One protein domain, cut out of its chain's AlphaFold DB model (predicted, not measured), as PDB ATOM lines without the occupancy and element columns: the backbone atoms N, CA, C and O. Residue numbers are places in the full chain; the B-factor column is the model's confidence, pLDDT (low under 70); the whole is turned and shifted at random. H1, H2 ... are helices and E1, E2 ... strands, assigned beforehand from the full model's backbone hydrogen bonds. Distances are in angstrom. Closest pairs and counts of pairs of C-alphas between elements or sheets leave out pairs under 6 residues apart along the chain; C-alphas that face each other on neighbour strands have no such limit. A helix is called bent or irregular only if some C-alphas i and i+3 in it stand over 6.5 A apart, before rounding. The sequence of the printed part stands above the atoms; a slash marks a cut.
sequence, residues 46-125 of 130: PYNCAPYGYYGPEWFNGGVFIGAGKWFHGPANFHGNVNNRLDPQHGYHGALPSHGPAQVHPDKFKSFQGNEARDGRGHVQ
ATOM      1  N   PRO A  46     185.286 224.685 204.207       92.12
ATOM      2  CA  PRO A  46     185.114 223.904 205.437       92.12
ATOM      3  C   PRO A  46     186.425 223.452 206.114       92.12
ATOM      4  O   PRO A  46     186.381 222.560 206.955       92.12
ATOM      5  N   TYR A  47     187.570 224.077 205.810       92.69
ATOM      6  CA  TYR A  47     188.886 223.748 206.377       92.69
ATOM      7  C   TYR A  47     189.342 222.323 206.025       92.69
ATOM      8  O   TYR A  47     189.827 221.574 206.874       92.69
ATOM      9  N   ASN A  48     189.167 221.941 204.755       95.12
ATOM     10  CA  ASN A  48     189.644 220.655 204.241       95.12
ATOM     11  C   ASN A  48     191.171 220.554 204.358       95.12
ATOM     12  O   ASN A  48     191.876 221.563 204.288       95.12
ATOM     13  N   CYS A  49     191.689 219.330 204.483       95.31
ATOM     14  CA  CYS A  49     193.129 219.112 204.508       95.31
ATOM     15  C   CYS A  49     193.773 219.544 203.187       95.31
ATOM     16  O   CYS A  49     193.328 219.152 202.104       95.31
ATOM     17  N   ALA A  50     194.833 220.340 203.291       95.69
ATOM     18  CA  ALA A  50     195.594 220.805 202.146       95.69
ATOM     19  C   ALA A  50     196.637 219.744 201.753       95.69
ATOM     20  O   ALA A  50     197.184 219.062 202.627       95.69
ATOM     21  N   PRO A  51     196.914 219.551 200.454       94.31
ATOM     22  CA  PRO A  51     197.929 218.611 200.006       94.31
ATOM     23  C   PRO A  51     199.331 219.076 200.405       94.31
ATOM     24  O   PRO A  51     199.593 220.251 200.677       94.31
ATOM     25  N   TYR A  52     200.260 218.122 200.399       91.94
ATOM     26  CA  TYR A  52     201.668 218.407 200.619       91.94
ATOM     27  C   TYR A  52     202.168 219.483 199.640       91.94
ATOM     28  O   TYR A  52     201.949 219.378 198.434       91.94
ATOM     29  N   GLY A  53     202.860 220.498 200.162       92.50
ATOM     30  CA  GLY A  53     203.398 221.607 199.373       92.50
ATOM     31  C   GLY A  53     202.449 222.791 199.177       92.50
ATOM     32  O   GLY A  53     202.845 223.735 198.496       92.50
ATOM     33  N   TYR A  54     201.237 222.773 199.754       95.69
ATOM     34  CA  TYR A  54     200.375 223.963 199.791       95.69
ATOM     35  C   TYR A  54     200.968 225.043 200.699       95.69
ATOM     36  O   TYR A  54     201.130 226.175 200.263       95.69
ATOM     37  N   TYR A  55     201.355 224.689 201.925       95.12
ATOM     38  CA  TYR A  55     202.040 225.591 202.848       95.12
ATOM     39  C   TYR A  55     203.563 225.509 202.703       95.12
ATOM     40  O   TYR A  55     204.127 224.415 202.600       95.12
ATOM     41  N   GLY A  56     204.220 226.669 202.727       94.56
ATOM     42  CA  GLY A  56     205.675 226.784 202.799       94.56
ATOM     43  C   GLY A  56     206.247 226.420 204.177       94.56
ATOM     44  O   GLY A  56     205.487 226.295 205.144       94.56
ATOM     45  N   PRO A  57     207.579 226.248 204.290       92.75
ATOM     46  CA  PRO A  57     208.257 225.883 205.540       92.75
ATOM     47  C   PRO A  57     207.973 226.838 206.711       92.75
ATOM     48  O   PRO A  57     208.025 226.417 207.862       92.75
ATOM     49  N   GLU A  58     207.644 228.098 206.436       93.25
ATOM     50  CA  GLU A  58     207.330 229.137 207.420       93.25
ATOM     51  C   GLU A  58     206.130 228.753 208.300       93.25
ATOM     52  O   GLU A  58     206.074 229.111 209.472       93.25
ATOM     53  N   TRP A  59     205.192 227.968 207.766       94.25
ATOM     54  CA  TRP A  59     204.001 227.498 208.481       94.25
ATOM     55  C   TRP A  59     204.259 226.306 209.412       94.25
ATOM     56  O   TRP A  59     203.324 225.779 210.023       94.25
ATOM     57  N   PHE A  60     205.510 225.856 209.516       91.94
ATOM     58  CA  PHE A  60     205.885 224.692 210.302       91.94
ATOM     59  C   PHE A  60     206.960 225.048 211.325       91.94
ATOM     60  O   PHE A  60     208.010 225.589 210.992       91.94
ATOM     61  N   ASN A  61     206.736 224.665 212.580       89.81
ATOM     62  CA  ASN A  61     207.747 224.728 213.628       89.81
ATOM     63  C   ASN A  61     208.201 223.303 213.960       89.81
ATOM     64  O   ASN A  61     207.408 222.492 214.432       89.81
ATOM     65  N   GLY A  62     209.453 222.965 213.641       85.81
ATOM     66  CA  GLY A  62     209.981 221.609 213.847       85.81
ATOM     67  C   GLY A  62     209.223 220.513 213.081       85.81
ATOM     68  O   GLY A  62     209.173 219.376 213.539       85.81
ATOM     69  N   GLY A  63     208.599 220.846 211.943       84.44
ATOM     70  CA  GLY A  63     207.778 219.914 211.153       84.44
ATOM     71  C   GLY A  63     206.307 219.821 211.578       84.44
ATOM     72  O   GLY A  63     205.531 219.102 210.946       84.44
ATOM     73  N   VAL A  64     205.903 220.567 212.612       87.75
ATOM     74  CA  VAL A  64     204.515 220.654 213.085       87.75
ATOM     75  C   VAL A  64     203.852 221.901 212.511       87.75
ATOM     76  O   VAL A  64     204.382 223.002 212.646       87.75
ATOM     77  N   PHE A  65     202.688 221.735 211.883       92.19
ATOM     78  CA  PHE A  65     201.907 222.847 211.342       92.19
ATOM     79  C   PHE A  65     201.387 223.748 212.470       92.19
ATOM     80  O   PHE A  65     200.743 223.265 213.402       92.19
ATOM     81  N   ILE A  66     201.640 225.055 212.378       93.00
ATOM     82  CA  ILE A  66     201.312 226.026 213.442       93.00
ATOM     83  C   ILE A  66     199.873 226.566 213.372       93.00
ATOM     84  O   ILE A  66     199.487 227.434 214.159       93.00
ATOM     85  N   GLY A  67     199.083 226.050 212.429       94.12
ATOM     86  CA  GLY A  67     197.716 226.474 212.160       94.12
ATOM     87  C   GLY A  67     197.632 227.560 211.090       94.12
ATOM     88  O   GLY A  67     198.632 228.099 210.634       94.12
ATOM     89  N   ALA A  68     196.402 227.874 210.704       95.38
ATOM     90  CA  ALA A  68     196.024 228.987 209.839       95.38
ATOM     91  C   ALA A  68     194.618 229.488 210.203       95.38
ATOM     92  O   ALA A  68     193.798 228.756 210.788       95.38
ATOM     93  N   GLY A  69     194.341 230.746 209.867       93.38
ATOM     94  CA  GLY A  69     193.065 231.400 210.119       93.38
ATOM     95  C   GLY A  69     192.761 231.496 211.614       93.38
ATOM     96  O   GLY A  69     193.518 232.060 212.407       93.38
ATOM     97  N   LYS A  70     191.621 230.935 212.023       91.62
ATOM     98  CA  LYS A  70     191.148 231.030 213.413       91.62
ATOM     99  C   LYS A  70     191.952 230.207 214.424       91.62
ATOM    100  O   LYS A  70     191.894 230.524 215.605       91.62
ATOM    101  N   TRP A  71     192.694 229.196 213.971       94.31
ATOM    102  CA  TRP A  71     193.538 228.359 214.836       94.31
ATOM    103  C   TRP A  71     195.033 228.618 214.640       94.31
ATOM    104  O   TRP A  71     195.862 227.794 215.005       94.31
ATOM    105  N   PHE A  72     195.394 229.747 214.033       94.50
ATOM    106  CA  PHE A  72     196.787 230.149 213.932       94.50
ATOM    107  C   PHE A  72     197.353 230.498 215.315       94.50
ATOM    108  O   PHE A  72     196.759 231.294 216.050       94.50
ATOM    109  N   HIS A  73     198.498 229.911 215.664       88.19
ATOM    110  CA  HIS A  73     199.156 230.091 216.967       88.19
ATOM    111  C   HIS A  73     200.610 230.582 216.849       88.19
ATOM    112  O   HIS A  73     201.420 230.367 217.749       88.19
ATOM    113  N   GLY A  74     200.954 231.235 215.736       88.19
ATOM    114  CA  GLY A  74     202.267 231.840 215.516       88.19
ATOM    115  C   GLY A  74     202.354 233.326 215.909       88.19
ATOM    116  O   GLY A  74     201.433 233.875 216.519       88.19
ATOM    117  N   PRO A  75     203.469 233.999 215.568       90.69
ATOM    118  CA  PRO A  75     203.704 235.399 215.921       90.69
ATOM    119  C   PRO A  75     202.744 236.363 215.203       90.69
ATOM    120  O   PRO A  75     202.247 236.080 214.118       90.69
ATOM    121  N   ALA A  76     202.498 237.537 215.793       88.12
ATOM    122  CA  ALA A  76     201.521 238.506 215.277       88.12
ATOM    123  C   ALA A  76     201.882 239.082 213.894       88.12
ATOM    124  O   ALA A  76     201.001 239.370 213.094       88.12
ATOM    125  N   ASN A  77     203.174 239.235 213.608       90.88
ATOM    126  CA  ASN A  77     203.719 239.701 212.330       90.88
ATOM    127  C   ASN A  77     204.120 238.535 211.410       90.88
ATOM    128  O   ASN A  77     205.056 238.655 210.619       90.88
ATOM    129  N   PHE A  78     203.479 237.378 211.579       94.75
ATOM    130  CA  PHE A  78     203.749 236.213 210.757       94.75
ATOM    131  C   PHE A  78     203.324 236.441 209.310       94.75
ATOM    132  O   PHE A  78     202.204 236.874 209.040       94.75
ATOM    133  N   HIS A  79     204.201 236.034 208.397       94.12
ATOM    134  CA  HIS A  79     203.910 235.909 206.982       94.12
ATOM    135  C   HIS A  79     204.495 234.595 206.487       94.12
ATOM    136  O   HIS A  79     205.646 234.272 206.789       94.12
ATOM    137  N   GLY A  80     203.706 233.853 205.723       94.81
ATOM    138  CA  GLY A  80     204.133 232.592 205.146       94.81
ATOM    139  C   GLY A  80     203.621 232.447 203.727       94.81
ATOM    140  O   GLY A  80     202.531 232.907 203.381       94.81
ATOM    141  N   ASN A  81     204.416 231.783 202.898       96.38
ATOM    142  CA  ASN A  81     204.048 231.524 201.520       96.38
ATOM    143  C   ASN A  81     203.083 230.337 201.426       96.38
ATOM    144  O   ASN A  81     203.213 229.347 202.153       96.38
ATOM    145  N   VAL A  82     202.143 230.430 200.493       96.38
ATOM    146  CA  VAL A  82     201.276 229.339 200.054       96.38
ATOM    147  C   VAL A  82     201.442 229.099 198.557       96.38
ATOM    148  O   VAL A  82     201.947 229.954 197.826       96.38
ATOM    149  N   ASN A  83     201.035 227.921 198.097       96.44
ATOM    150  CA  ASN A  83     200.989 227.547 196.691       96.44
ATOM    151  C   ASN A  83     199.536 227.320 196.261       96.44
ATOM    152  O   ASN A  83     199.025 226.198 196.300       96.44
ATOM    153  N   ASN A  84     198.887 228.375 195.778       96.31
ATOM    154  CA  ASN A  84     197.498 228.341 195.317       96.31
ATOM    155  C   ASN A  84     197.274 227.422 194.106       96.31
ATOM    156  O   ASN A  84     196.138 227.088 193.808       96.31
ATOM    157  N   ARG A  85     198.316 226.918 193.423       96.56
ATOM    158  CA  ARG A  85     198.115 225.871 192.394       96.56
ATOM    159  C   ARG A  85     197.577 224.564 192.980       96.56
ATOM    160  O   ARG A  85     197.110 223.710 192.234       96.56
ATOM    161  N   LEU A  86     197.696 224.402 194.296       96.56
ATOM    162  CA  LEU A  86     197.202 223.261 195.054       96.56
ATOM    163  C   LEU A  86     195.866 223.549 195.756       96.56
ATOM    164  O   LEU A  86     195.437 222.750 196.578       96.56
ATOM    165  N   ASP A  87     195.215 224.668 195.436       96.62
ATOM    166  CA  ASP A  87     193.944 225.088 196.021       96.62
ATOM    167  C   ASP A  87     192.763 224.819 195.059       96.62
ATOM    168  O   ASP A  87     192.778 225.282 193.912       96.62
ATOM    169  N   PRO A  88     191.719 224.082 195.491       96.81
ATOM    170  CA  PRO A  88     190.514 223.837 194.703       96.81
ATOM    171  C   PRO A  88     189.794 225.101 194.216       96.81
ATOM    172  O   PRO A  88     189.245 225.093 193.114       96.81
ATOM    173  N   GLN A  89     189.808 226.194 194.987       96.12
ATOM    174  CA  GLN A  89     189.239 227.485 194.576       96.12
ATOM    175  C   GLN A  89     190.028 228.132 193.428       96.12
ATOM    176  O   GLN A  89     189.491 228.967 192.704       96.12
ATOM    177  N   HIS A  90     191.276 227.705 193.229       95.69
ATOM    178  CA  HIS A  90     192.177 228.155 192.172       95.69
ATOM    179  C   HIS A  90     192.363 227.100 191.061       95.69
ATOM    180  O   HIS A  90     193.292 227.198 190.258       95.69
ATOM    181  N   GLY A  91     191.474 226.099 190.983       96.06
ATOM    182  CA  GLY A  91     191.445 225.108 189.900       96.06
ATOM    183  C   GLY A  91     192.250 223.831 190.156       96.06
ATOM    184  O   GLY A  91     192.473 223.050 189.230       96.06
ATOM    185  N   TYR A  92     192.691 223.579 191.391       96.62
ATOM    186  CA  TYR A  92     193.281 222.287 191.737       96.62
ATOM    187  C   TYR A  92     192.216 221.180 191.767       96.62
ATOM    188  O   TYR A  92     191.233 221.252 192.502       96.62
ATOM    189  N   HIS A  93     192.454 220.113 191.006       96.50
ATOM    190  CA  HIS A  93     191.571 218.941 190.925       96.50
ATOM    191  C   HIS A  93     192.242 217.642 191.401       96.50
ATOM    192  O   HIS A  93     191.712 216.553 191.188       96.50
ATOM    193  N   GLY A  94     193.429 217.734 192.007       94.38
ATOM    194  CA  GLY A  94     194.135 216.566 192.523       94.38
ATOM    195  C   GLY A  94     193.531 216.037 193.826       94.38
ATOM    196  O   GLY A  94     192.651 216.648 194.434       94.38
ATOM    197  N   ALA A  95     194.030 214.886 194.276       93.69
ATOM    198  CA  ALA A  95     193.576 214.284 195.523       93.69
ATOM    199  C   ALA A  95     193.900 215.184 196.728       93.69
ATOM    200  O   ALA A  95     194.996 215.749 196.826       93.69
ATOM    201  N   LEU A  96     192.944 215.284 197.653       93.81
ATOM    202  CA  LEU A  96     193.148 215.880 198.968       93.81
ATOM    203  C   LEU A  96     193.506 214.777 199.971       93.81
ATOM    204  O   LEU A  96     192.939 213.681 199.902       93.81
ATOM    205  N   PRO A  97     194.445 215.027 200.895       92.62
ATOM    206  CA  PRO A  97     194.797 214.047 201.907       92.62
ATOM    207  C   PRO A  97     193.636 213.824 202.877       92.62
ATOM    208  O   PRO A  97     192.850 214.726 203.166       92.62
ATOM    209  N   SER A  98     193.556 212.611 203.418       91.19
ATOM    210  CA  SER A  98     192.654 212.308 204.526       91.19
ATOM    211  C   SER A  98     193.115 212.988 205.816       91.19
ATOM    212  O   SER A  98     194.279 213.367 205.968       91.19
ATOM    213  N   HIS A  99     192.193 213.087 206.771       90.75
ATOM    214  CA  HIS A  99     192.528 213.492 208.128       90.75
ATOM    215  C   HIS A  99     193.554 212.543 208.753       90.75
ATOM    216  O   HIS A  99     193.527 211.331 208.530       90.75
ATOM    217  N   GLY A 100     194.455 213.104 209.548       85.62
ATOM    218  CA  GLY A 100     195.551 212.373 210.162       85.62
ATOM    219  C   GLY A 100     196.445 213.278 211.006       85.62
ATOM    220  O   GLY A 100     196.269 214.499 211.009       85.62
ATOM    221  N   PRO A 101     197.398 212.694 211.746       78.25
ATOM    222  CA  PRO A 101     198.318 213.464 212.576       78.25
ATOM    223  C   PRO A 101     199.136 214.443 211.723       78.25
ATOM    224  O   PRO A 101     199.683 214.053 210.694       78.25
ATOM    225  N   ALA A 102     199.237 215.696 212.175       71.38
ATOM    226  CA  ALA A 102     200.067 216.723 211.551       71.38
ATOM    227  C   ALA A 102     201.546 216.355 211.702       71.38
ATOM    228  O   ALA A 102     202.083 216.399 212.809       71.38
ATOM    229  N   GLN A 103     202.199 215.959 210.610       68.81
ATOM    230  CA  GLN A 103     203.624 215.645 210.623       68.81
ATOM    231  C   GLN A 103     204.229 215.783 209.228       68.81
ATOM    232  O   GLN A 103     203.816 215.116 208.277       68.81
ATOM    233  N   VAL A 104     205.246 216.636 209.120       74.00
ATOM    234  CA  VAL A 104     206.035 216.810 207.900       74.00
ATOM    235  C   VAL A 104     207.510 216.761 208.255       74.00
ATOM    236  O   VAL A 104     207.958 217.458 209.161       74.00
ATOM    237  N   HIS A 105     208.289 215.967 207.520       69.31
ATOM    238  CA  HIS A 105     209.742 216.012 207.655       69.31
ATOM    239  C   HIS A 105     210.298 217.316 207.051       69.31
ATOM    240  O   HIS A 105     210.030 217.580 205.874       69.31
ATOM    241  N   PRO A 106     211.113 218.094 207.794       64.06
ATOM    242  CA  PRO A 106     211.681 219.366 207.331       64.06
ATOM    243  C   PRO A 106     212.437 219.283 205.995       64.06
ATOM    244  O   PRO A 106     212.408 220.217 205.197       64.06
ATOM    245  N   ASP A 107     213.061 218.144 205.693       67.44
ATOM    246  CA  ASP A 107     213.808 217.938 204.444       67.44
ATOM    247  C   ASP A 107     212.944 217.951 203.180       67.44
ATOM    248  O   ASP A 107     213.468 218.034 202.064       67.44
ATOM    249  N   LYS A 108     211.620 217.863 203.326       71.25
ATOM    250  CA  LYS A 108     210.702 217.807 202.193       71.25
ATOM    251  C   LYS A 108     210.466 219.188 201.559       71.25
ATOM    252  O   LYS A 108     210.093 219.242 200.385       71.25
ATOM    253  N   PHE A 109     210.733 220.299 202.255       78.25
ATOM    254  CA  PHE A 109     210.407 221.652 201.771       78.25
ATOM    255  C   PHE A 109     211.306 222.171 200.633       78.25
ATOM    256  O   PHE A 109     211.002 223.203 200.043       78.25
ATOM    257  N   LYS A 110     212.386 221.458 200.274       75.19
ATOM    258  CA  LYS A 110     213.388 221.899 199.278       75.19
ATOM    259  C   LYS A 110     212.824 222.189 197.881       75.19
ATOM    260  O   LYS A 110     213.463 222.886 197.104       75.19
ATOM    261  N   SER A 111     211.651 221.650 197.558       81.56
ATOM    262  CA  SER A 111     210.980 221.840 196.265       81.56
ATOM    263  C   SER A 111     209.683 222.644 196.378       81.56
ATOM    264  O   SER A 111     208.855 222.592 195.470       81.56
ATOM    265  N   PHE A 112     209.475 223.357 197.488       91.56
ATOM    266  CA  PHE A 112     208.310 224.219 197.650       91.56
ATOM    267  C   PHE A 112     208.339 225.376 196.638       91.56
ATOM    268  O   PHE A 112     209.374 225.997 196.407       91.56
ATOM    269  N   GLN A 113     207.182 225.659 196.038       92.62
ATOM    270  CA  GLN A 113     206.997 226.725 195.056       92.62
ATOM    271  C   GLN A 113     205.813 227.595 195.471       92.62
ATOM    272  O   GLN A 113     204.694 227.400 194.995       92.62
ATOM    273  N   GLY A 114     206.064 228.534 196.380       93.50
ATOM    274  CA  GLY A 114     205.067 229.515 196.795       93.50
ATOM    275  C   GLY A 114     204.728 230.494 195.675       93.50
ATOM    276  O   GLY A 114     205.587 230.840 194.862       93.50
ATOM    277  N   ASN A 115     203.476 230.936 195.632       94.88
ATOM    278  CA  ASN A 115     202.997 231.944 194.687       94.88
ATOM    279  C   ASN A 115     202.154 233.049 195.341       94.88
ATOM    280  O   ASN A 115     201.749 233.976 194.646       94.88
ATOM    281  N   GLU A 116     201.897 232.973 196.647       94.88
ATOM    282  CA  GLU A 116     201.197 234.016 197.390       94.88
ATOM    283  C   GLU A 116     201.649 234.035 198.852       94.88
ATOM    284  O   GLU A 116     201.790 232.988 199.476       94.88
ATOM    285  N   ALA A 117     201.861 235.227 199.406       95.38
ATOM    286  CA  ALA A 117     202.163 235.409 200.819       95.38
ATOM    287  C   ALA A 117     200.886 235.751 201.594       95.38
ATOM    288  O   ALA A 117     200.140 236.661 201.209       95.38
ATOM    289  N   ARG A 118     200.664 235.052 202.710       95.31
ATOM    290  CA  ARG A 118     199.529 235.275 203.610       95.31
ATOM    291  C   ARG A 118     199.990 235.508 205.039       95.31
ATOM    292  O   ARG A 118     201.007 234.961 205.469       95.31
ATOM    293  N   ASP A 119     199.240 236.320 205.773       94.69
ATOM    294  CA  ASP A 119     199.372 236.383 207.227       94.69
ATOM    295  C   ASP A 119     198.728 235.156 207.898       94.69
ATOM    296  O   ASP A 119     198.031 234.359 207.266       94.69
ATOM    297  N   GLY A 120     198.926 235.008 209.210       93.44
ATOM    298  CA  GLY A 120     198.353 233.892 209.967       93.44
ATOM    299  C   GLY A 120     196.817 233.838 209.954       93.44
ATOM    300  O   GLY A 120     196.236 232.800 210.270       93.44
ATOM    301  N   ARG A 121     196.137 234.927 209.578       92.94
ATOM    302  CA  ARG A 121     194.672 235.019 209.482       92.94
ATOM    303  C   ARG A 121     194.147 234.664 208.090       92.94
ATOM    304  O   ARG A 121     192.935 234.518 207.953       92.94
ATOM    305  N   GLY A 122     195.032 234.463 207.114       91.06
ATOM    306  CA  GLY A 122     194.689 234.145 205.727       91.06
ATOM    307  C   GLY A 122     194.583 235.372 204.824       91.06
ATOM    308  O   GLY A 122     194.091 235.278 203.701       91.06
ATOM    309  N   HIS A 123     195.012 236.547 205.291       92.88
ATOM    310  CA  HIS A 123     194.949 237.758 204.487       92.88
ATOM    311  C   HIS A 123     196.139 237.807 203.532       92.88
ATOM    312  O   HIS A 123     197.290 237.646 203.946       92.88
ATOM    313  N   VAL A 124     195.860 238.069 202.255       91.06
ATOM    314  CA  VAL A 124     196.892 238.249 201.231       91.06
ATOM    315  C   VAL A 124     197.657 239.542 201.497       91.06
ATOM    316  O   VAL A 124     197.063 240.597 201.734       91.06
ATOM    317  N   GLN A 125     198.984 239.484 201.427       79.25
ATOM    318  CA  GLN A 125     199.805 240.683 201.534       79.25
ATOM    319  C   GLN A 125     199.681 241.532 200.258       79.25
ATOM    320  O   GLN A 125     200.018 241.089 199.158       79.25
TER     321      GLN A 125
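This is residues 46 to 125 of the 130 residues of an uncharacterized protein of Granulicella mallensis (strain ATCC BAA-1857 / DSM 23137 / MP5ACTX8) (UniProt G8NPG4). This is a rounded body of loops with little regular structure: a small two-stranded antiparallel ribbon, E1 and E2, at one side, a short irregular helix H1 at another, and the long loop of residues 83 to 105 sweeping round between E1 and H1. The printed part has 80 residues, 14 in named elements, in the order E1, H1, E2; the class is mixed. It is compact, with a radius of gyration of the C-alphas of 12.0 A and spans of 33 by 26 by 25 A.

Find C-alpha 79 at (203.910, 235.909, 206.982), where E1, residues 79 to 82, begins. E2, residues 116 to 119, ends at (199.372, 236.383, 207.227). H1, residues 106 to 111, is irregular: C-alphas 108 and 111 are 7.2 A apart.

E1 and E2 are antiparallel at 141 degrees; look at N 80 and O 118, 2.9 A apart, within hydrogen-bond range. In H1, 0 of 2 O i to N i+4 pairs and 1 of 3 O i to N i+3 pairs are within range.

The printed part has no cut. E1 to H1 is a long link. Residues 103 and 105 to 107 have pLDDT under 70.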